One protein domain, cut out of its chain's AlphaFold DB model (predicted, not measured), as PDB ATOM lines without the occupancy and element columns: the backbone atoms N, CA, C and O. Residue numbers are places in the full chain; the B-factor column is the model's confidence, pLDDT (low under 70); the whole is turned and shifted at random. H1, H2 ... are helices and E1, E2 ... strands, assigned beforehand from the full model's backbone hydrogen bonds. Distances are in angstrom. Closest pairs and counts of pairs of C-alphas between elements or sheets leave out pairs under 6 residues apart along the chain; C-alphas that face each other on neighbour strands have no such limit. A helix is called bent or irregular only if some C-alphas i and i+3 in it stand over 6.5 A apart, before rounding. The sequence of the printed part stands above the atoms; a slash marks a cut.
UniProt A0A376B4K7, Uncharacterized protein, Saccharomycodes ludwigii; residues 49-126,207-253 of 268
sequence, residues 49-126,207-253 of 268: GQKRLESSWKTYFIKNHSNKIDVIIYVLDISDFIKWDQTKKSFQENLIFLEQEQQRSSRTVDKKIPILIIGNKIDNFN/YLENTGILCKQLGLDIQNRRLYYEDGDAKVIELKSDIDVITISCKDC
ATOM      1  N   GLY A  49     -39.587 -33.415  16.274       87.44
ATOM      2  CA  GLY A  49     -38.869 -34.216  17.277       87.44
ATOM      3  C   GLY A  49     -37.448 -33.745  17.625       87.44
ATOM      4  O   GLY A  49     -36.777 -34.366  18.442       87.44
ATOM      5  N   GLN A  50     -36.935 -32.661  17.025       88.12
ATOM      6  CA  GLN A  50     -35.618 -32.124  17.399       88.12
ATOM      7  C   GLN A  50     -35.606 -31.637  18.859       88.12
ATOM      8  O   GLN A  50     -36.399 -30.771  19.226       88.12
ATOM      9  N   LYS A  51     -34.616 -32.071  19.650       87.94
ATOM     10  CA  LYS A  51     -34.470 -31.731  21.083       87.94
ATOM     11  C   LYS A  51     -34.557 -30.228  21.394       87.94
ATOM     12  O   LYS A  51     -35.193 -29.822  22.357       87.94
ATOM     13  N   ARG A  52     -33.984 -29.363  20.546       90.00
ATOM     14  CA  ARG A  52     -34.043 -27.893  20.729       90.00
ATOM     15  C   ARG A  52     -35.461 -27.303  20.629       90.00
ATOM     16  O   ARG A  52     -35.678 -26.170  21.041       90.00
ATOM     17  N   LEU A  53     -36.401 -28.046  20.044       89.06
ATOM     18  CA  LEU A  53     -37.795 -27.646  19.823       89.06
ATOM     19  C   LEU A  53     -38.753 -28.316  20.813       89.06
ATOM     20  O   LEU A  53     -39.936 -27.984  20.840       89.06
ATOM     21  N   GLU A  54     -38.243 -29.198  21.669       89.75
ATOM     22  CA  GLU A  54     -39.019 -29.933  22.666       89.75
ATOM     23  C   GLU A  54     -39.748 -28.993  23.644       89.75
ATOM     24  O   GLU A  54     -40.918 -29.182  23.972       89.75
ATOM     25  N   SER A  55     -39.103 -27.888  24.025       91.19
ATOM     26  CA  SER A  55     -39.708 -26.843  24.863       91.19
ATOM     27  C   SER A  55     -40.960 -26.214  24.240       91.19
ATOM     28  O   SER A  55     -41.849 -25.757  24.964       91.19
ATOM     29  N   SER A  56     -41.062 -26.204  22.907       89.38
ATOM     30  CA  SER A  56     -42.180 -25.584  22.190       89.38
ATOM     31  C   SER A  56     -43.464 -26.391  22.361       89.38
ATOM     32  O   SER A  56     -44.506 -25.813  22.674       89.38
ATOM     33  N   TRP A  57     -43.401 -27.720  22.218       90.56
ATOM     34  CA  TRP A  57     -44.583 -28.564  22.400       90.56
ATOM     35  C   TRP A  57     -44.969 -28.680  23.874       90.56
ATOM     36  O   TRP A  57     -46.155 -28.609  24.182       90.56
ATOM     37  N   LYS A  58     -43.996 -28.722  24.796       93.06
ATOM     38  CA  LYS A  58     -44.261 -28.675  26.245       93.06
ATOM     39  C   LYS A  58     -45.014 -27.401  26.630       93.06
ATOM     40  O   LYS A  58     -46.027 -27.455  27.319       93.06
ATOM     41  N   THR A  59     -44.575 -26.253  26.111       91.25
ATOM     42  CA  THR A  59     -45.257 -24.965  26.322       91.25
ATOM     43  C   THR A  59     -46.657 -24.957  25.711       91.25
ATOM     44  O   THR A  59     -47.591 -24.437  26.323       91.25
ATOM     45  N   TYR A  60     -46.818 -25.512  24.505       89.94
ATOM     46  CA  TYR A  60     -48.128 -25.621  23.866       89.94
ATOM     47  C   TYR A  60     -49.081 -26.475  24.700       89.94
ATOM     48  O   TYR A  60     -50.216 -26.053  24.928       89.94
ATOM     49  N   PHE A  61     -48.600 -27.630  25.169       90.25
ATOM     50  CA  PHE A  61     -49.336 -28.547  26.023       90.25
ATOM     51  C   PHE A  61     -49.810 -27.821  27.275       90.25
ATOM     52  O   PHE A  61     -51.010 -27.664  27.430       90.25
ATOM     53  N   ILE A  62     -48.911 -27.226  28.066       89.88
ATOM     54  CA  ILE A  62     -49.257 -26.467  29.285       89.88
ATOM     55  C   ILE A  62     -50.322 -25.389  29.015       89.88
ATOM     56  O   ILE A  62     -51.271 -25.239  29.779       89.88
ATOM     57  N   LYS A  63     -50.195 -24.633  27.916       88.12
ATOM     58  CA  LYS A  63     -51.121 -23.531  27.595       88.12
ATOM     59  C   LYS A  63     -52.496 -23.985  27.098       88.12
ATOM     60  O   LYS A  63     -53.449 -23.222  27.220       88.12
ATOM     61  N   ASN A  64     -52.599 -25.165  26.487       81.50
ATOM     62  CA  ASN A  64     -53.819 -25.634  25.810       81.50
ATOM     63  C   ASN A  64     -54.370 -26.946  26.387       81.50
ATOM     64  O   ASN A  64     -55.335 -27.486  25.846       81.50
ATOM     65  N   HIS A  65     -53.759 -27.434  27.469       69.12
ATOM     66  CA  HIS A  65     -53.891 -28.782  28.003       69.12
ATOM     67  C   HIS A  65     -55.343 -29.236  28.170       69.12
ATOM     68  O   HIS A  65     -55.677 -30.365  27.842       69.12
ATOM     69  N   SER A  66     -56.220 -28.393  28.708       64.38
ATOM     70  CA  SER A  66     -57.522 -28.841  29.212       64.38
ATOM     71  C   SER A  66     -58.660 -28.825  28.190       64.38
ATOM     72  O   SER A  66     -59.620 -29.569  28.360       64.38
ATOM     73  N   ASN A  67     -58.573 -28.026  27.119       72.88
ATOM     74  CA  ASN A  67     -59.751 -27.743  26.279       72.88
ATOM     75  C   ASN A  67     -59.588 -28.068  24.789       72.88
ATOM     76  O   ASN A  67     -60.553 -27.919  24.046       72.88
ATOM     77  N   LYS A  68     -58.387 -28.426  24.320       84.44
ATOM     78  CA  LYS A  68     -58.119 -28.541  22.871       84.44
ATOM     79  C   LYS A  68     -57.398 -29.808  22.436       84.44
ATOM     80  O   LYS A  68     -57.184 -29.980  21.240       84.44
ATOM     81  N   ILE A  69     -56.934 -30.616  23.382       90.25
ATOM     82  CA  ILE A  69     -56.160 -31.817  23.082       90.25
ATOM     83  C   ILE A  69     -56.968 -33.004  23.570       90.25
ATOM     84  O   ILE A  69     -57.172 -33.168  24.771       90.25
ATOM     85  N   ASP A  70     -57.419 -33.813  22.622       91.25
ATOM     86  CA  ASP A  70     -58.194 -35.012  22.918       91.25
ATOM     87  C   ASP A  70     -57.331 -36.272  22.923       91.25
ATOM     88  O   ASP A  70     -57.667 -37.237  23.598       91.25
ATOM     89  N   VAL A  71     -56.204 -36.257  22.204       93.06
ATOM     90  CA  VAL A  71     -55.270 -37.383  22.080       93.06
ATOM     91  C   VAL A  71     -53.849 -36.858  21.937       93.06
ATOM     92  O   VAL A  71     -53.615 -35.856  21.255       93.06
ATOM     93  N   ILE A  72     -52.890 -37.568  22.525       94.31
ATOM     94  CA  ILE A  72     -51.465 -37.396  22.235       94.31
ATOM     95  C   ILE A  72     -50.990 -38.608  21.443       94.31
ATOM     96  O   ILE A  72     -51.195 -39.738  21.870       94.31
ATOM     97  N   ILE A  73     -50.331 -38.378  20.309       95.19
ATOM     98  CA  ILE A  73     -49.686 -39.439  19.531       95.19
ATOM     99  C   ILE A  73     -48.176 -39.230  19.612       95.19
ATOM    100  O   ILE A  73     -47.669 -38.189  19.193       95.19
ATOM    101  N   TYR A  74     -47.459 -40.210  20.153       95.88
ATOM    102  CA  TYR A  74     -46.005 -40.203  20.273       95.88
ATOM    103  C   TYR A  74     -45.410 -41.210  19.289       95.88
ATOM    104  O   TYR A  74     -45.607 -42.412  19.435       95.88
ATOM    105  N   VAL A  75     -44.674 -40.733  18.287       95.69
ATOM    106  CA  VAL A  75     -44.095 -41.591  17.243       95.69
ATOM    107  C   VAL A  75     -42.615 -41.841  17.522       95.69
ATOM    108  O   VAL A  75     -41.838 -40.903  17.689       95.69
ATOM    109  N   LEU A  76     -42.229 -43.113  17.538       95.69
ATOM    110  CA  LEU A  76     -40.869 -43.608  17.700       95.69
ATOM    111  C   LEU A  76     -40.386 -44.197  16.378       95.69
ATOM    112  O   LEU A  76     -41.100 -44.967  15.744       95.69
ATOM    113  N   ASP A  77     -39.164 -43.869  15.976       94.50
ATOM    114  CA  ASP A  77     -38.472 -44.620  14.934       94.50
ATOM    115  C   ASP A  77     -37.788 -45.822  15.587       94.50
ATOM    116  O   ASP A  77     -36.746 -45.672  16.222       94.50
ATOM    117  N   ILE A  78     -38.389 -47.007  15.466       93.44
ATOM    118  CA  ILE A  78     -37.842 -48.217  16.099       93.44
ATOM    119  C   ILE A  78     -36.686 -48.830  15.301       93.44
ATOM    120  O   ILE A  78     -36.069 -49.782  15.766       93.44
ATOM    121  N   SER A  79     -36.356 -48.269  14.132       90.50
ATOM    122  CA  SER A  79     -35.213 -48.699  13.321       90.50
ATOM    123  C   SER A  79     -33.906 -47.946  13.628       90.50
ATOM    124  O   SER A  79     -32.841 -48.406  13.225       90.50
ATOM    125  N   ASP A  80     -33.937 -46.824  14.366       90.94
ATOM    126  CA  ASP A  80     -32.729 -46.053  14.739       90.94
ATOM    127  C   ASP A  80     -32.105 -46.577  16.050       90.94
ATOM    128  O   ASP A  80     -32.235 -45.969  17.117       90.94
ATOM    129  N   PHE A  81     -31.417 -47.723  15.983       84.62
ATOM    130  CA  PHE A  81     -30.799 -48.345  17.167       84.62
ATOM    131  C   PHE A  81     -29.641 -47.537  17.750       84.62
ATOM    132  O   PHE A  81     -29.443 -47.536  18.964       84.62
ATOM    133  N   ILE A  82     -28.890 -46.826  16.903       88.75
ATOM    134  CA  ILE A  82     -27.726 -46.032  17.324       88.75
ATOM    135  C   ILE A  82     -28.149 -45.012  18.384       88.75
ATOM    136  O   ILE A  82     -27.389 -44.700  19.301       88.75
ATOM    137  N   LYS A  83     -29.380 -44.503  18.277       91.44
ATOM    138  CA  LYS A  83     -29.955 -43.551  19.227       91.44
ATOM    139  C   LYS A  83     -31.034 -44.168  20.109       91.44
ATOM    140  O   LYS A  83     -31.795 -43.406  20.707       91.44
ATOM    141  N   TRP A  84     -31.130 -45.494  20.212       90.44
ATOM    142  CA  TRP A  84     -32.223 -46.145  20.938       90.44
ATOM    143  C   TRP A  84     -32.257 -45.747  22.408       90.44
ATOM    144  O   TRP A  84     -33.284 -45.263  22.873       90.44
ATOM    145  N   ASP A  85     -31.135 -45.836  23.121       91.00
ATOM    146  CA  ASP A  85     -31.082 -45.471  24.543       91.00
ATOM    147  C   ASP A  85     -31.423 -43.994  24.769       91.00
ATOM    148  O   ASP A  85     -32.166 -43.640  25.687       91.00
ATOM    149  N   GLN A  86     -30.943 -43.118  23.881       92.75
ATOM    150  CA  GLN A  86     -31.278 -41.697  23.916       92.75
ATOM    151  C   GLN A  86     -32.775 -41.460  23.650       92.75
ATOM    152  O   GLN A  86     -33.393 -40.615  24.300       92.75
ATOM    153  N   THR A  87     -33.349 -42.200  22.703       93.06
ATOM    154  CA  THR A  87     -34.762 -42.129  22.313       93.06
ATOM    155  C   THR A  87     -35.652 -42.643  23.434       93.06
ATOM    156  O   THR A  87     -36.587 -41.952  23.823       93.06
ATOM    157  N   LYS A  88     -35.312 -43.794  24.023       93.12
ATOM    158  CA  LYS A  88     -35.951 -44.361  25.210       93.12
ATOM    159  C   LYS A  88     -35.929 -43.363  26.360       93.12
ATOM    160  O   LYS A  88     -36.986 -43.042  26.890       93.12
ATOM    161  N   LYS A  89     -34.761 -42.812  26.708       93.62
ATOM    162  CA  LYS A  89     -34.651 -41.827  27.793       93.62
ATOM    163  C   LYS A  89     -35.526 -40.599  27.532       93.62
ATOM    164  O   LYS A  89     -36.305 -40.212  28.396       93.62
ATOM    165  N   SER A  90     -35.461 -40.032  26.325       94.06
ATOM    166  CA  SER A  90     -36.288 -38.878  25.952       94.06
ATOM    167  C   SER A  90     -37.785 -39.199  25.970       94.06
ATOM    168  O   SER A  90     -38.586 -38.378  26.416       94.06
ATOM    169  N   PHE A  91     -38.181 -40.389  25.524       95.44
ATOM    170  CA  PHE A  91     -39.555 -40.873  25.614       95.44
ATOM    171  C   PHE A  91     -40.021 -40.927  27.074       95.44
ATOM    172  O   PHE A  91     -41.056 -40.349  27.404       95.44
ATOM    173  N   GLN A  92     -39.238 -41.555  27.954       95.50
ATOM    174  CA  GLN A  92     -39.584 -41.701  29.367       95.50
ATOM    175  C   GLN A  92     -39.686 -40.337  30.064       95.50
ATOM    176  O   GLN A  92     -40.688 -40.062  30.719       95.50
ATOM    177  N   GLU A  93     -38.716 -39.440  29.857       94.62
ATOM    178  CA  GLU A  93     -38.750 -38.064  30.380       94.62
ATOM    179  C   GLU A  93     -40.008 -37.306  29.925       94.62
ATOM    180  O   GLU A  93     -40.638 -36.585  30.705       94.62
ATOM    181  N   ASN A  94     -40.404 -37.482  28.665       94.69
ATOM    182  CA  ASN A  94     -41.577 -36.826  28.100       94.69
ATOM    183  C   ASN A  94     -42.890 -37.419  28.602       94.69
ATOM    184  O   ASN A  94     -43.814 -36.660  28.889       94.69
ATOM    185  N   LEU A  95     -42.970 -38.737  28.769       95.25
ATOM    186  CA  LEU A  95     -44.138 -39.385  29.352       95.25
ATOM    187  C   LEU A  95     -44.333 -38.960  30.812       95.25
ATOM    188  O   LEU A  95     -45.444 -38.616  31.207       95.25
ATOM    189  N   ILE A  96     -43.249 -38.890  31.589       94.75
ATOM    190  CA  ILE A  96     -43.272 -38.389  32.970       94.75
ATOM    191  C   ILE A  96     -43.778 -36.946  33.012       94.75
ATOM    192  O   ILE A  96     -44.638 -36.620  33.830       94.75
ATOM    193  N   PHE A  97     -43.272 -36.082  32.128       95.00
ATOM    194  CA  PHE A  97     -43.744 -34.704  32.016       95.00
ATOM    195  C   PHE A  97     -45.249 -34.640  31.722       95.00
ATOM    196  O   PHE A  97     -45.969 -33.915  32.407       95.00
ATOM    197  N   LEU A  98     -45.729 -35.411  30.739       93.12
ATOM    198  CA  LEU A  98     -47.145 -35.451  30.375       93.12
ATOM    199  C   LEU A  98     -48.006 -35.881  31.564       93.12
ATOM    200  O   LEU A  98     -48.945 -35.175  31.915       93.12
ATOM    201  N   GLU A  99     -47.653 -36.977  32.234       92.25
ATOM    202  CA  GLU A  99     -48.363 -37.468  33.420       92.25
ATOM    203  C   GLU A  99     -48.427 -36.425  34.542       92.25
ATOM    204  O   GLU A  99     -49.485 -36.196  35.131       92.25
ATOM    205  N   GLN A 100     -47.314 -35.749  34.828       92.44
ATOM    206  CA  GLN A 100     -47.268 -34.707  35.855       92.44
ATOM    207  C   GLN A 100     -48.155 -33.509  35.502       92.44
ATOM    208  O   GLN A 100     -48.877 -33.001  36.364       92.44
ATOM    209  N   GLU A 101     -48.135 -33.060  34.249       91.31
ATOM    210  CA  GLU A 101     -48.956 -31.937  33.791       91.31
ATOM    211  C   GLU A 101     -50.452 -32.283  33.740       91.31
ATOM    212  O   GLU A 101     -51.278 -31.463  34.157       91.31
ATOM    213  N   GLN A 102     -50.811 -33.512  33.349       88.38
ATOM    214  CA  GLN A 102     -52.197 -33.993  33.415       88.38
ATOM    215  C   GLN A 102     -52.713 -33.994  34.859       88.38
ATOM    216  O   GLN A 102     -53.830 -33.547  35.137       88.38
ATOM    217  N   GLN A 103     -51.876 -34.419  35.806       87.62
ATOM    218  CA  GLN A 103     -52.216 -34.417  37.229       87.62
ATOM    219  C   GLN A 103     -52.364 -33.001  37.796       87.62
ATOM    220  O   GLN A 103     -53.289 -32.748  38.568       87.62
ATOM    221  N   ARG A 104     -51.506 -32.057  37.390       88.00
ATOM    222  CA  ARG A 104     -51.608 -30.638  37.784       88.00
ATOM    223  C   ARG A 104     -52.868 -29.971  37.233       88.00
ATOM    224  O   ARG A 104     -53.482 -29.155  37.923       88.00
ATOM    225  N   SER A 105     -53.257 -30.327  36.011       79.38
ATOM    226  CA  SER A 105     -54.382 -29.721  35.288       79.38
ATOM    227  C   SER A 105     -55.752 -30.275  35.694       79.38
ATOM    228  O   SER A 105     -56.766 -29.670  35.354       79.38
ATOM    229  N   SER A 106     -55.802 -31.357  36.480       64.12
ATOM    230  CA  SER A 106     -57.019 -32.063  36.938       64.12
ATOM    231  C   SER A 106     -57.925 -31.262  37.903       64.12
ATOM    232  O   SER A 106     -58.689 -31.833  38.677       64.12
ATOM    233  N   ARG A 107     -57.876 -29.923  37.870       58.19
ATOM    234  CA  ARG A 107     -58.825 -29.038  38.571       58.19
ATOM    235  C   ARG A 107     -60.233 -29.093  37.968       58.19
ATOM    236  O   ARG A 107     -61.189 -28.749  38.654       58.19
ATOM    237  N   THR A 108     -60.367 -29.539  36.721       59.50
ATOM    238  CA  THR A 108     -61.643 -29.953  36.127       59.50
ATOM    239  C   THR A 108     -61.693 -31.473  36.134       59.50
ATOM    240  O   THR A 108     -60.891 -32.130  35.474       59.50
ATOM    241  N   VAL A 109     -62.589 -31.998  36.956       59.47
ATOM    242  CA  VAL A 109     -62.744 -33.415  37.281       59.47
ATOM    243  C   VAL A 109     -63.007 -34.215  35.984       59.47
ATOM    244  O   VAL A 109     -63.825 -33.812  35.163       59.47
ATOM    245  N   ASP A 110     -62.245 -35.298  35.792       68.56
ATOM    246  CA  ASP A 110     -62.458 -36.442  34.876       68.56
ATOM    247  C   ASP A 110     -61.815 -36.510  33.479       68.56
ATOM    248  O   ASP A 110     -61.624 -37.630  32.997       68.56
ATOM    249  N   LYS A 111     -61.398 -35.426  32.811       79.38
ATOM    250  CA  LYS A 111     -60.832 -35.580  31.448       79.38
ATOM    251  C   LYS A 111     -59.319 -35.837  31.462       79.38
ATOM    252  O   LYS A 111     -58.521 -34.902  31.468       79.38
ATOM    253  N   LYS A 112     -58.922 -37.114  31.439       88.00
ATOM    254  CA  LYS A 112     -57.540 -37.538  31.146       88.00
ATOM    255  C   LYS A 112     -57.326 -37.652  29.642       88.00
ATOM    256  O   LYS A 112     -58.237 -38.063  28.929       88.00
ATOM    257  N   ILE A 113     -56.133 -37.300  29.169       91.75
ATOM    258  CA  ILE A 113     -55.826 -37.335  27.736       91.75
ATOM    259  C   ILE A 113     -55.155 -38.676  27.423       91.75
ATOM    260  O   ILE A 113     -54.058 -38.923  27.936       91.75
ATOM    261  N   PRO A 114     -55.775 -39.544  26.604       94.12
ATOM    262  CA  PRO A 114     -55.159 -40.794  26.184       94.12
ATOM    263  C   PRO A 114     -53.901 -40.544  25.338       94.12
ATOM    264  O   PRO A 114     -53.816 -39.576  24.573       94.12
ATOM    265  N   ILE A 115     -52.926 -41.442  25.468       95.69
ATOM    266  CA  ILE A 115     -51.637 -41.378  24.777       95.69
ATOM    267  C   ILE A 115     -51.472 -42.632  23.916       95.69
ATOM    268  O   ILE A 115     -51.420 -43.749  24.424       95.69
ATOM    269  N   LEU A 116     -51.339 -42.447  22.606       96.69
ATOM    270  CA  LEU A 116     -50.990 -43.508  21.671       96.69
ATOM    271  C   LEU A 116     -49.502 -43.445  21.345       96.69
ATOM    272  O   LEU A 116     -49.014 -42.437  20.834       96.69
ATOM    273  N   ILE A 117     -48.788 -44.535  21.580       97.19
ATOM    274  CA  ILE A 117     -47.382 -44.683  21.213       97.19
ATOM    275  C   ILE A 117     -47.309 -45.506  19.932       97.19
ATOM    276  O   ILE A 117     -47.883 -46.588  19.834       97.19
ATOM    277  N   ILE A 118     -46.580 -44.998  18.945       96.75
ATOM    278  CA  ILE A 118     -46.435 -45.624  17.635       96.75
ATOM    279  C   ILE A 118     -44.968 -45.975  17.401       96.75
ATOM    280  O   ILE A 118     -44.147 -45.082  17.218       96.75
ATOM    281  N   GLY A 119     -44.640 -47.265  17.343       96.38
ATOM    282  CA  GLY A 119     -43.357 -47.750  16.828       96.38
ATOM    283  C   GLY A 119     -43.386 -47.813  15.300       96.38
ATOM    284  O   GLY A 119     -43.931 -48.753  14.730       96.38
ATOM    285  N   ASN A 120     -42.849 -46.800  14.630       95.56
ATOM    286  CA  ASN A 120     -42.865 -46.658  13.175       95.56
ATOM    287  C   ASN A 120     -41.617 -47.264  12.509       95.56
ATOM    288  O   ASN A 120     -40.558 -47.364  13.124       95.56
ATOM    289  N   LYS A 121     -41.734 -47.544  11.206       93.38
ATOM    290  CA  LYS A 121     -40.718 -48.128  10.318       93.38
ATOM    291  C   LYS A 121     -40.465 -49.620  10.534       93.38
ATOM    292  O   LYS A 121     -39.337 -50.079  10.377       93.38
ATOM    293  N   ILE A 122     -41.517 -50.389  10.833       91.31
ATOM    294  CA  ILE A 122     -41.402 -51.861  10.870       91.31
ATOM    295  C   ILE A 122     -40.946 -52.453   9.528       91.31
ATOM    296  O   ILE A 122     -40.311 -53.495   9.488       91.31
ATOM    297  N   ASP A 123     -41.209 -51.769   8.412       88.75
ATOM    298  CA  ASP A 123     -40.784 -52.216   7.084       88.75
ATOM    299  C   ASP A 123     -39.263 -52.340   6.937       88.75
ATOM    300  O   ASP A 123     -38.792 -53.137   6.125       88.75
ATOM    301  N   ASN A 124     -38.491 -51.623   7.759       87.81
ATOM    302  CA  ASN A 124     -37.034 -51.721   7.750       87.81
ATOM    303  C   ASN A 124     -36.518 -53.068   8.282       87.81
ATOM    304  O   ASN A 124     -35.370 -53.411   8.009       87.81
ATOM    305  N   PHE A 125     -37.336 -53.849   8.995       80.62
ATOM    306  CA  PHE A 125     -36.944 -55.172   9.495       80.62
ATOM    307  C   PHE A 125     -37.187 -56.294   8.477       80.62
ATOM    308  O   PHE A 125     -36.535 -57.334   8.533       80.62
ATOM    309  N   ASN A 126     -38.059 -56.073   7.489       66.38
ATOM    310  CA  ASN A 126     -38.444 -57.090   6.504       66.38
ATOM    311  C   ASN A 126     -37.368 -57.367   5.433       66.38
ATOM    312  O   ASN A 126     -37.535 -58.268   4.613       66.38
ATOM    313  N   TYR A 207     -37.665 -58.066  16.678       83.69
ATOM    314  CA  TYR A 207     -38.467 -58.287  17.878       83.69
ATOM    315  C   TYR A 207     -39.226 -57.038  18.339       83.69
ATOM    316  O   TYR A 207     -40.254 -57.179  18.998       83.69
ATOM    317  N   LEU A 208     -38.778 -55.826  17.987       83.88
ATOM    318  CA  LEU A 208     -39.496 -54.588  18.310       83.88
ATOM    319  C   LEU A 208     -40.801 -54.426  17.523       83.88
ATOM    320  O   LEU A 208     -41.630 -53.601  17.901       83.88
ATOM    321  N   GLU A 209     -41.041 -55.235  16.485       83.50
ATOM    322  CA  GLU A 209     -42.361 -55.332  15.854       83.50
ATOM    323  C   GLU A 209     -43.420 -55.884  16.814       83.50
ATOM    324  O   GLU A 209     -44.610 -55.566  16.688       83.50
ATOM    325  N   ASN A 210     -42.994 -56.697  17.786       90.31
ATOM    326  CA  ASN A 210     -43.844 -57.201  18.848       90.31
ATOM    327  C   ASN A 210     -44.074 -56.098  19.889       90.31
ATOM    328  O   ASN A 210     -43.158 -55.677  20.598       90.31
ATOM    329  N   THR A 211     -45.329 -55.673  20.021       91.06
ATOM    330  CA  THR A 211     -45.727 -54.599  20.939       91.06
ATOM    331  C   THR A 211     -45.360 -54.897  22.391       91.06
ATOM    332  O   THR A 211     -44.950 -53.983  23.098       91.06
ATOM    333  N   GLY A 212     -45.426 -56.155  22.839       91.38
ATOM    334  CA  GLY A 212     -45.042 -56.542  24.200       91.38
ATOM    335  C   GLY A 212     -43.549 -56.350  24.468       91.38
ATOM    336  O   GLY A 212     -43.169 -55.810  25.508       91.38
ATOM    337  N   ILE A 213     -42.699 -56.722  23.506       91.19
ATOM    338  CA  ILE A 213     -41.248 -56.511  23.602       91.19
ATOM    339  C   ILE A 213     -40.943 -55.011  23.576       91.19
ATOM    340  O   ILE A 213     -40.211 -54.533  24.441       91.19
ATOM    341  N   LEU A 214     -41.556 -54.252  22.660       93.44
ATOM    342  CA  LEU A 214     -41.410 -52.794  22.605       93.44
ATOM    343  C   LEU A 214     -41.821 -52.126  23.928       93.44
ATOM    344  O   LEU A 214     -41.070 -51.303  24.446       93.44
ATOM    345  N   CYS A 215     -42.962 -52.512  24.509       94.06
ATOM    346  CA  CYS A 215     -43.406 -52.012  25.813       94.06
ATOM    347  C   CYS A 215     -42.333 -52.231  26.874       94.06
ATOM    348  O   CYS A 215     -41.909 -51.277  27.523       94.06
ATOM    349  N   LYS A 216     -41.828 -53.462  27.002       91.25
ATOM    350  CA  LYS A 216     -40.793 -53.778  27.989       91.25
ATOM    351  C   LYS A 216     -39.516 -52.969  27.772       91.25
ATOM    352  O   LYS A 216     -38.936 -52.461  28.726       91.25
ATOM    353  N   GLN A 217     -39.104 -52.791  26.521       91.50
ATOM    354  CA  GLN A 217     -37.904 -52.026  26.178       91.50
ATOM    355  C   GLN A 217     -38.045 -50.544  26.526       91.50
ATOM    356  O   GLN A 217     -37.093 -49.938  27.016       91.50
ATOM    357  N   LEU A 218     -39.246 -49.984  26.375       94.06
ATOM    358  CA  LEU A 218     -39.591 -48.632  26.820       94.06
ATOM    359  C   LEU A 218     -39.806 -48.519  28.340       94.06
ATOM    360  O   LEU A 218     -39.957 -47.410  28.856       94.06
ATOM    361  N   GLY A 219     -39.798 -49.638  29.071       94.00
ATOM    362  CA  GLY A 219     -40.103 -49.679  30.499       94.00
ATOM    363  C   GLY A 219     -41.598 -49.581  30.807       94.00
ATOM    364  O   GLY A 219     -41.964 -49.183  31.905       94.00
ATOM    365  N   LEU A 220     -42.478 -49.878  29.854       94.56
ATOM    366  CA  LEU A 220     -43.926 -49.766  30.005       94.56
ATOM    367  C   LEU A 220     -44.549 -51.093  30.431       94.56
ATOM    368  O   LEU A 220     -44.410 -52.115  29.758       94.56
ATOM    369  N   ASP A 221     -45.326 -51.037  31.502       93.88
ATOM    370  CA  ASP A 221     -46.273 -52.067  31.902       93.88
ATOM    371  C   ASP A 221     -47.683 -51.493  31.776       93.88
ATOM    372  O   ASP A 221     -48.205 -50.848  32.688       93.88
ATOM    373  N   ILE A 222     -48.278 -51.679  30.599       91.69
ATOM    374  CA  ILE A 222     -49.595 -51.124  30.261       91.69
ATOM    375  C   ILE A 222     -50.693 -51.746  31.133       91.69
ATOM    376  O   ILE A 222     -51.622 -51.047  31.532       91.69
ATOM    377  N   GLN A 223     -50.576 -53.035  31.469       90.25
ATOM    378  CA  GLN A 223     -51.592 -53.746  32.250       90.25
ATOM    379  C   GLN A 223     -51.698 -53.186  33.666       90.25
ATOM    380  O   GLN A 223     -52.800 -52.914  34.140       90.25
ATOM    381  N   ASN A 224     -50.549 -52.961  34.305       91.81
ATOM    382  CA  ASN A 224     -50.489 -52.394  35.651       91.81
ATOM    383  C   ASN A 224     -50.371 -50.866  35.653       91.81
ATOM    384  O   ASN A 224     -50.236 -50.272  36.721       91.81
ATOM    385  N   ARG A 225     -50.391 -50.235  34.470       93.94
ATOM    386  CA  ARG A 225     -50.187 -48.798  34.260       93.94
ATOM    387  C   ARG A 225     -48.954 -48.275  35.000       93.94
ATOM    388  O   ARG A 225     -49.035 -47.357  35.811       93.94
ATOM    389  N   ARG A 226     -47.793 -48.877  34.749       94.88
ATOM    390  CA  ARG A 226     -46.520 -48.497  35.378       94.88
ATOM    391  C   ARG A 226     -45.464 -48.177  34.332       94.88
ATOM    392  O   ARG A 226     -45.379 -48.829  33.295       94.88
ATOM    393  N   LEU A 227     -44.636 -47.190  34.642       95.19
ATOM    394  CA  LEU A 227     -43.412 -46.874  33.925       95.19
ATOM    395  C   LEU A 227     -42.212 -47.182  34.822       95.19
ATOM    396  O   LEU A 227     -42.060 -46.593  35.892       95.19
ATOM    397  N   TYR A 228     -41.357 -48.080  34.355       92.56
ATOM    398  CA  TYR A 228     -40.053 -48.392  34.915       92.56
ATOM    399  C   TYR A 228     -39.020 -47.450  34.295       92.56
ATOM    400  O   TYR A 228     -38.710 -47.531  33.105       92.56
ATOM    401  N   TYR A 229     -38.514 -46.530  35.109       88.81
ATOM    402  CA  TYR A 229     -37.560 -45.501  34.716       88.81
ATOM    403  C   TYR A 229     -36.241 -45.713  35.462       88.81
ATOM    404  O   TYR A 229     -36.220 -45.770  36.693       88.81
ATOM    405  N   GLU A 230     -35.147 -45.836  34.717       80.75
ATOM    406  CA  GLU A 230     -33.806 -46.064  35.258       80.75
ATOM    407  C   GLU A 230     -32.990 -44.774  35.119       80.75
ATOM    408  O   GLU A 230     -32.428 -44.481  34.067       80.75
ATOM    409  N   ASP A 231     -32.938 -43.977  36.184       73.88
ATOM    410  CA  ASP A 231     -32.039 -42.821  36.281       73.88
ATOM    411  C   ASP A 231     -31.318 -42.904  37.626       73.88
ATOM    412  O   ASP A 231     -31.765 -42.365  38.642       73.88
ATOM    413  N   GLY A 232     -30.254 -43.712  37.635       63.62
ATOM    414  CA  GLY A 232     -29.489 -44.095  38.825       63.62
ATOM    415  C   GLY A 232     -30.177 -45.177  39.660       63.62
ATOM    416  O   GLY A 232     -29.615 -46.252  39.833       63.62
ATOM    417  N   ASP A 233     -31.412 -44.917  40.093       69.50
ATOM    418  CA  ASP A 233     -32.248 -45.856  40.848       69.50
ATOM    419  C   ASP A 233     -33.463 -46.279  40.019       69.50
ATOM    420  O   ASP A 233     -34.111 -45.441  39.382       69.50
ATOM    421  N   ALA A 234     -33.807 -47.570  40.058       74.88
ATOM    422  CA  ALA A 234     -35.019 -48.082  39.429       74.88
ATOM    423  C   ALA A 234     -36.255 -47.458  40.098       74.88
ATOM    424  O   ALA A 234     -36.640 -47.825  41.211       74.88
ATOM    425  N   LYS A 235     -36.878 -46.494  39.417       87.12
ATOM    426  CA  LYS A 235     -38.103 -45.822  39.857       87.12
ATOM    427  C   LYS A 235     -39.290 -46.388  39.100       87.12
ATOM    428  O   LYS A 235     -39.239 -46.582  37.888       87.12
ATOM    429  N   VAL A 236     -40.378 -46.617  39.825       92.06
ATOM    430  CA  VAL A 236     -41.658 -47.027  39.248       92.06
ATOM    431  C   VAL A 236     -42.629 -45.866  39.384       92.06
ATOM    432  O   VAL A 236     -42.865 -45.379  40.489       92.06
ATOM    433  N   ILE A 237     -43.168 -45.415  38.259       93.19
ATOM    434  CA  ILE A 237     -44.133 -44.318  38.188       93.19
ATOM    435  C   ILE A 237     -45.476 -44.902  37.769       93.19
ATOM    436  O   ILE A 237     -45.556 -45.626  36.781       93.19
ATOM    437  N   GLU A 238     -46.528 -44.597  38.521       94.19
ATOM    438  CA  GLU A 238     -47.895 -44.951  38.142       94.19
ATOM    439  C   GLU A 238     -48.385 -44.016  37.030       94.19
ATOM    440  O   GLU A 238     -48.327 -42.790  37.155       94.19
ATOM    441  N   LEU A 239     -48.862 -44.608  35.941       94.25
ATOM    442  CA  LEU A 239     -49.414 -43.933  34.777       94.25
ATOM    443  C   LEU A 239     -50.919 -43.783  34.985       94.25
ATOM    444  O   LEU A 239     -51.645 -44.756  35.192       94.25
ATOM    445  N   LYS A 240     -51.413 -42.550  34.959       92.31
ATOM    446  CA  LYS A 240     -52.845 -42.288  35.115       92.31
ATOM    447  C   LYS A 240     -53.552 -42.226  33.777       92.31
ATOM    448  O   LYS A 240     -54.765 -42.458  33.780       92.31
ATOM    449  N   SER A 241     -52.841 -41.886  32.703       91.12
ATOM    450  CA  SER A 241     -53.386 -41.827  31.349       91.12
ATOM    451  C   SER A 241     -53.679 -43.225  30.816       91.12
ATOM    452  O   SER A 241     -53.005 -44.196  31.163       91.12
ATOM    453  N   ASP A 242     -54.667 -43.317  29.932       93.00
ATOM    454  CA  ASP A 242     -54.846 -44.508  29.111       93.00
ATOM    455  C   ASP A 242     -53.785 -44.503  28.012       93.00
ATOM    456  O   ASP A 242     -53.705 -43.563  27.219       93.00
ATOM    457  N   ILE A 243     -52.934 -45.528  28.010       94.44
ATOM    458  CA  ILE A 243     -51.792 -45.641  27.104       94.44
ATOM    459  C   ILE A 243     -51.963 -46.899  26.265       94.44
ATOM    460  O   ILE A 243     -52.255 -47.965  26.806       94.44
ATOM    461  N   ASP A 244     -51.740 -46.777  24.960       95.50
ATOM    462  CA  ASP A 244     -51.667 -47.919  24.048       95.50
ATOM    463  C   ASP A 244     -50.410 -47.836  23.173       95.50
ATOM    464  O   ASP A 244     -49.853 -46.754  22.967       95.50
ATOM    465  N   VAL A 245     -49.943 -48.983  22.680       95.44
ATOM    466  CA  VAL A 245     -48.714 -49.114  21.884       95.44
ATOM    467  C   VAL A 245     -49.009 -49.928  20.630       95.44
ATOM    468  O   VAL A 245     -49.381 -51.098  20.706       95.44
ATOM    469  N   ILE A 246     -48.776 -49.330  19.461       94.88
ATOM    470  CA  ILE A 246     -48.975 -49.962  18.152       94.88
ATOM    471  C   ILE A 246     -47.681 -49.859  17.343       94.88
ATOM    472  O   ILE A 246     -46.996 -48.840  17.376       94.88
ATOM    473  N   THR A 247     -47.337 -50.903  16.595       93.56
ATOM    474  CA  THR A 247     -46.221 -50.883  15.639       93.56
ATOM    475  C   THR A 247     -46.759 -50.766  14.215       93.56
ATOM    476  O   THR A 247     -47.697 -51.474  13.856       93.56
ATOM    477  N   ILE A 248     -46.209 -49.862  13.398       93.25
ATOM    478  CA  ILE A 248     -46.699 -49.586  12.035       93.25
ATOM    479  C   ILE A 248     -45.556 -49.416  11.032       93.25
ATOM    480  O   ILE A 248     -44.414 -49.120  11.394       93.25
ATOM    481  N   SER A 249     -45.893 -49.509   9.745       91.25
ATOM    482  CA  SER A 249     -45.089 -48.916   8.674       91.25
ATOM    483  C   SER A 249     -45.876 -47.779   8.041       91.25
ATOM    484  O   SER A 249     -46.889 -48.018   7.385       91.25
ATOM    485  N   CYS A 250     -45.409 -46.538   8.190       86.38
ATOM    486  CA  CYS A 250     -45.971 -45.417   7.433       86.38
ATOM    487  C   CYS A 250     -45.646 -45.489   5.934       86.38
ATOM    488  O   CYS A 250     -46.364 -44.890   5.138       86.38
ATOM    489  N   LYS A 251     -44.570 -46.184   5.547       87.62
ATOM    490  CA  LYS A 251     -44.153 -46.319   4.146       87.62
ATOM    491  C   LYS A 251     -45.118 -47.219   3.378       87.62
ATOM    492  O   LYS A 251     -45.638 -46.816   2.344       87.62
ATOM    493  N   ASP A 252     -45.401 -48.386   3.945       86.19
ATOM    494  CA  ASP A 252     -46.235 -49.411   3.313       86.19
ATOM    495  C   ASP A 252     -47.679 -49.393   3.845       86.19
ATOM    496  O   ASP A 252     -48.492 -50.253   3.512       86.19
ATOM    497  N   CYS A 253     -48.007 -48.415   4.700       83.94
ATOM    498  CA  CYS A 253     -49.289 -48.292   5.403       83.94
ATOM    499  C   CYS A 253     -49.678 -49.552   6.207       83.94
ATOM    500  O   CYS A 253     -50.856 -49.773   6.507       83.94
TER     501      CYS A 253
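This is residues 49 to 126 and 207 to 253 of the 268 residues of an uncharacterized protein of Saccharomycodes ludwigii (UniProt A0A376B4K7). A long helix, H2, runs between a small parallel sheet, E1 E2 E5, and a separate hairpin of strands, E3 and E4; the short helix H4 packs on the sheet and meets H2 near its kink with its last residue, Leu 218, about perpendicular to it. H1 runs alongside H2 the same way, and the short H3 follows E2 at the end of the sheet. The 125 printed residues include four named helices and five named strands, in the order H1 E1 H2 E2 H3 H4 E3 E4 E5, a mixed class. The whole is compact, with a radius of gyration of the C-alphas of 14.9 A and spans of 47 by 33 by 29 A.

H1, residues 51 to 64, is 20.8 A long and begins at C-alpha 51 (-34.470, -31.731, 21.083); it is irregular, with C-alphas 52 and 55 7.1 A apart. E1 is residues 72 to 77. H2, residues 81 to 105, spans 35.1 A from C-alpha 81 (-30.799, -48.345, 17.167); it is irregular, with C-alphas 82 and 85 8.0 A apart, and has a kink of 28 degrees near residue 88. E2 is residues 115 to 120 and H3 residues 122 to 125. After the cut come H4, residues 211 to 218, 10.4 A, then E3, residues 226 to 231, and E4, residues 233 to 238. E5, residues 243 to 248, is 16.4 A long and ends at C-alpha 248 (-46.699, -49.586, 12.035).

In the sheet E1 E2 E5, E2 is parallel to E1, with N 74 and O 116 2.8 A apart, and to E5, with N 117 and O 244 2.8 A apart. E1, H2 and E2 form a strand-helix-strand unit, two parallel neighbour strands with a helix between them in the chain, with a right-handed crossover. H2 only grazes the sheet, with residues 83 to 98. H4 is on the sheet at a height of 9.3 A, over E5 and only just not over E2, on which 2 of its 8 C-alphas fall; it runs across the strands, at 71 degrees to E5 on the local plane. H3 is only just not on the sheet, with 4 pairs of C-alphas within 10 A. H2 touches H4 with residues 88 to 92 alone, about perpendicular at 86 degrees; the closest C-alphas, of Lys 88 and Leu 218, are 5.8 A apart. H1 and H2 are close but not clearly touching, at a shallow tilt of 20 degrees; their closest C-alphas, of Ile 62 and Glu 101, are 7.1 A apart. E3 and E4 form an antiparallel hairpin, with N 227 and O 237 2.8 A apart; the closest C-alphas of H2 and E3, those of Gln 92 and Tyr 229, are 6.9 A apart. In H4 every O i to N i+4 pair is within hydrogen-bond range, in H1 7 of 10 and in H2 19 of 21, while H3 is too short for such a pair.

The two C-alphas farthest apart, of Arg 107 and Asn 126, are 47.2 A apart. Residues 127 to 206 are not printed; C-alphas 126 and 207 are 11.4 A apart across the cut. Of the links that are printed whole, none is long. The mean pLDDT of the printed part is 88.7, and residues 65 to 66, 106 to 110, 126 and 232 to 233 are under 70.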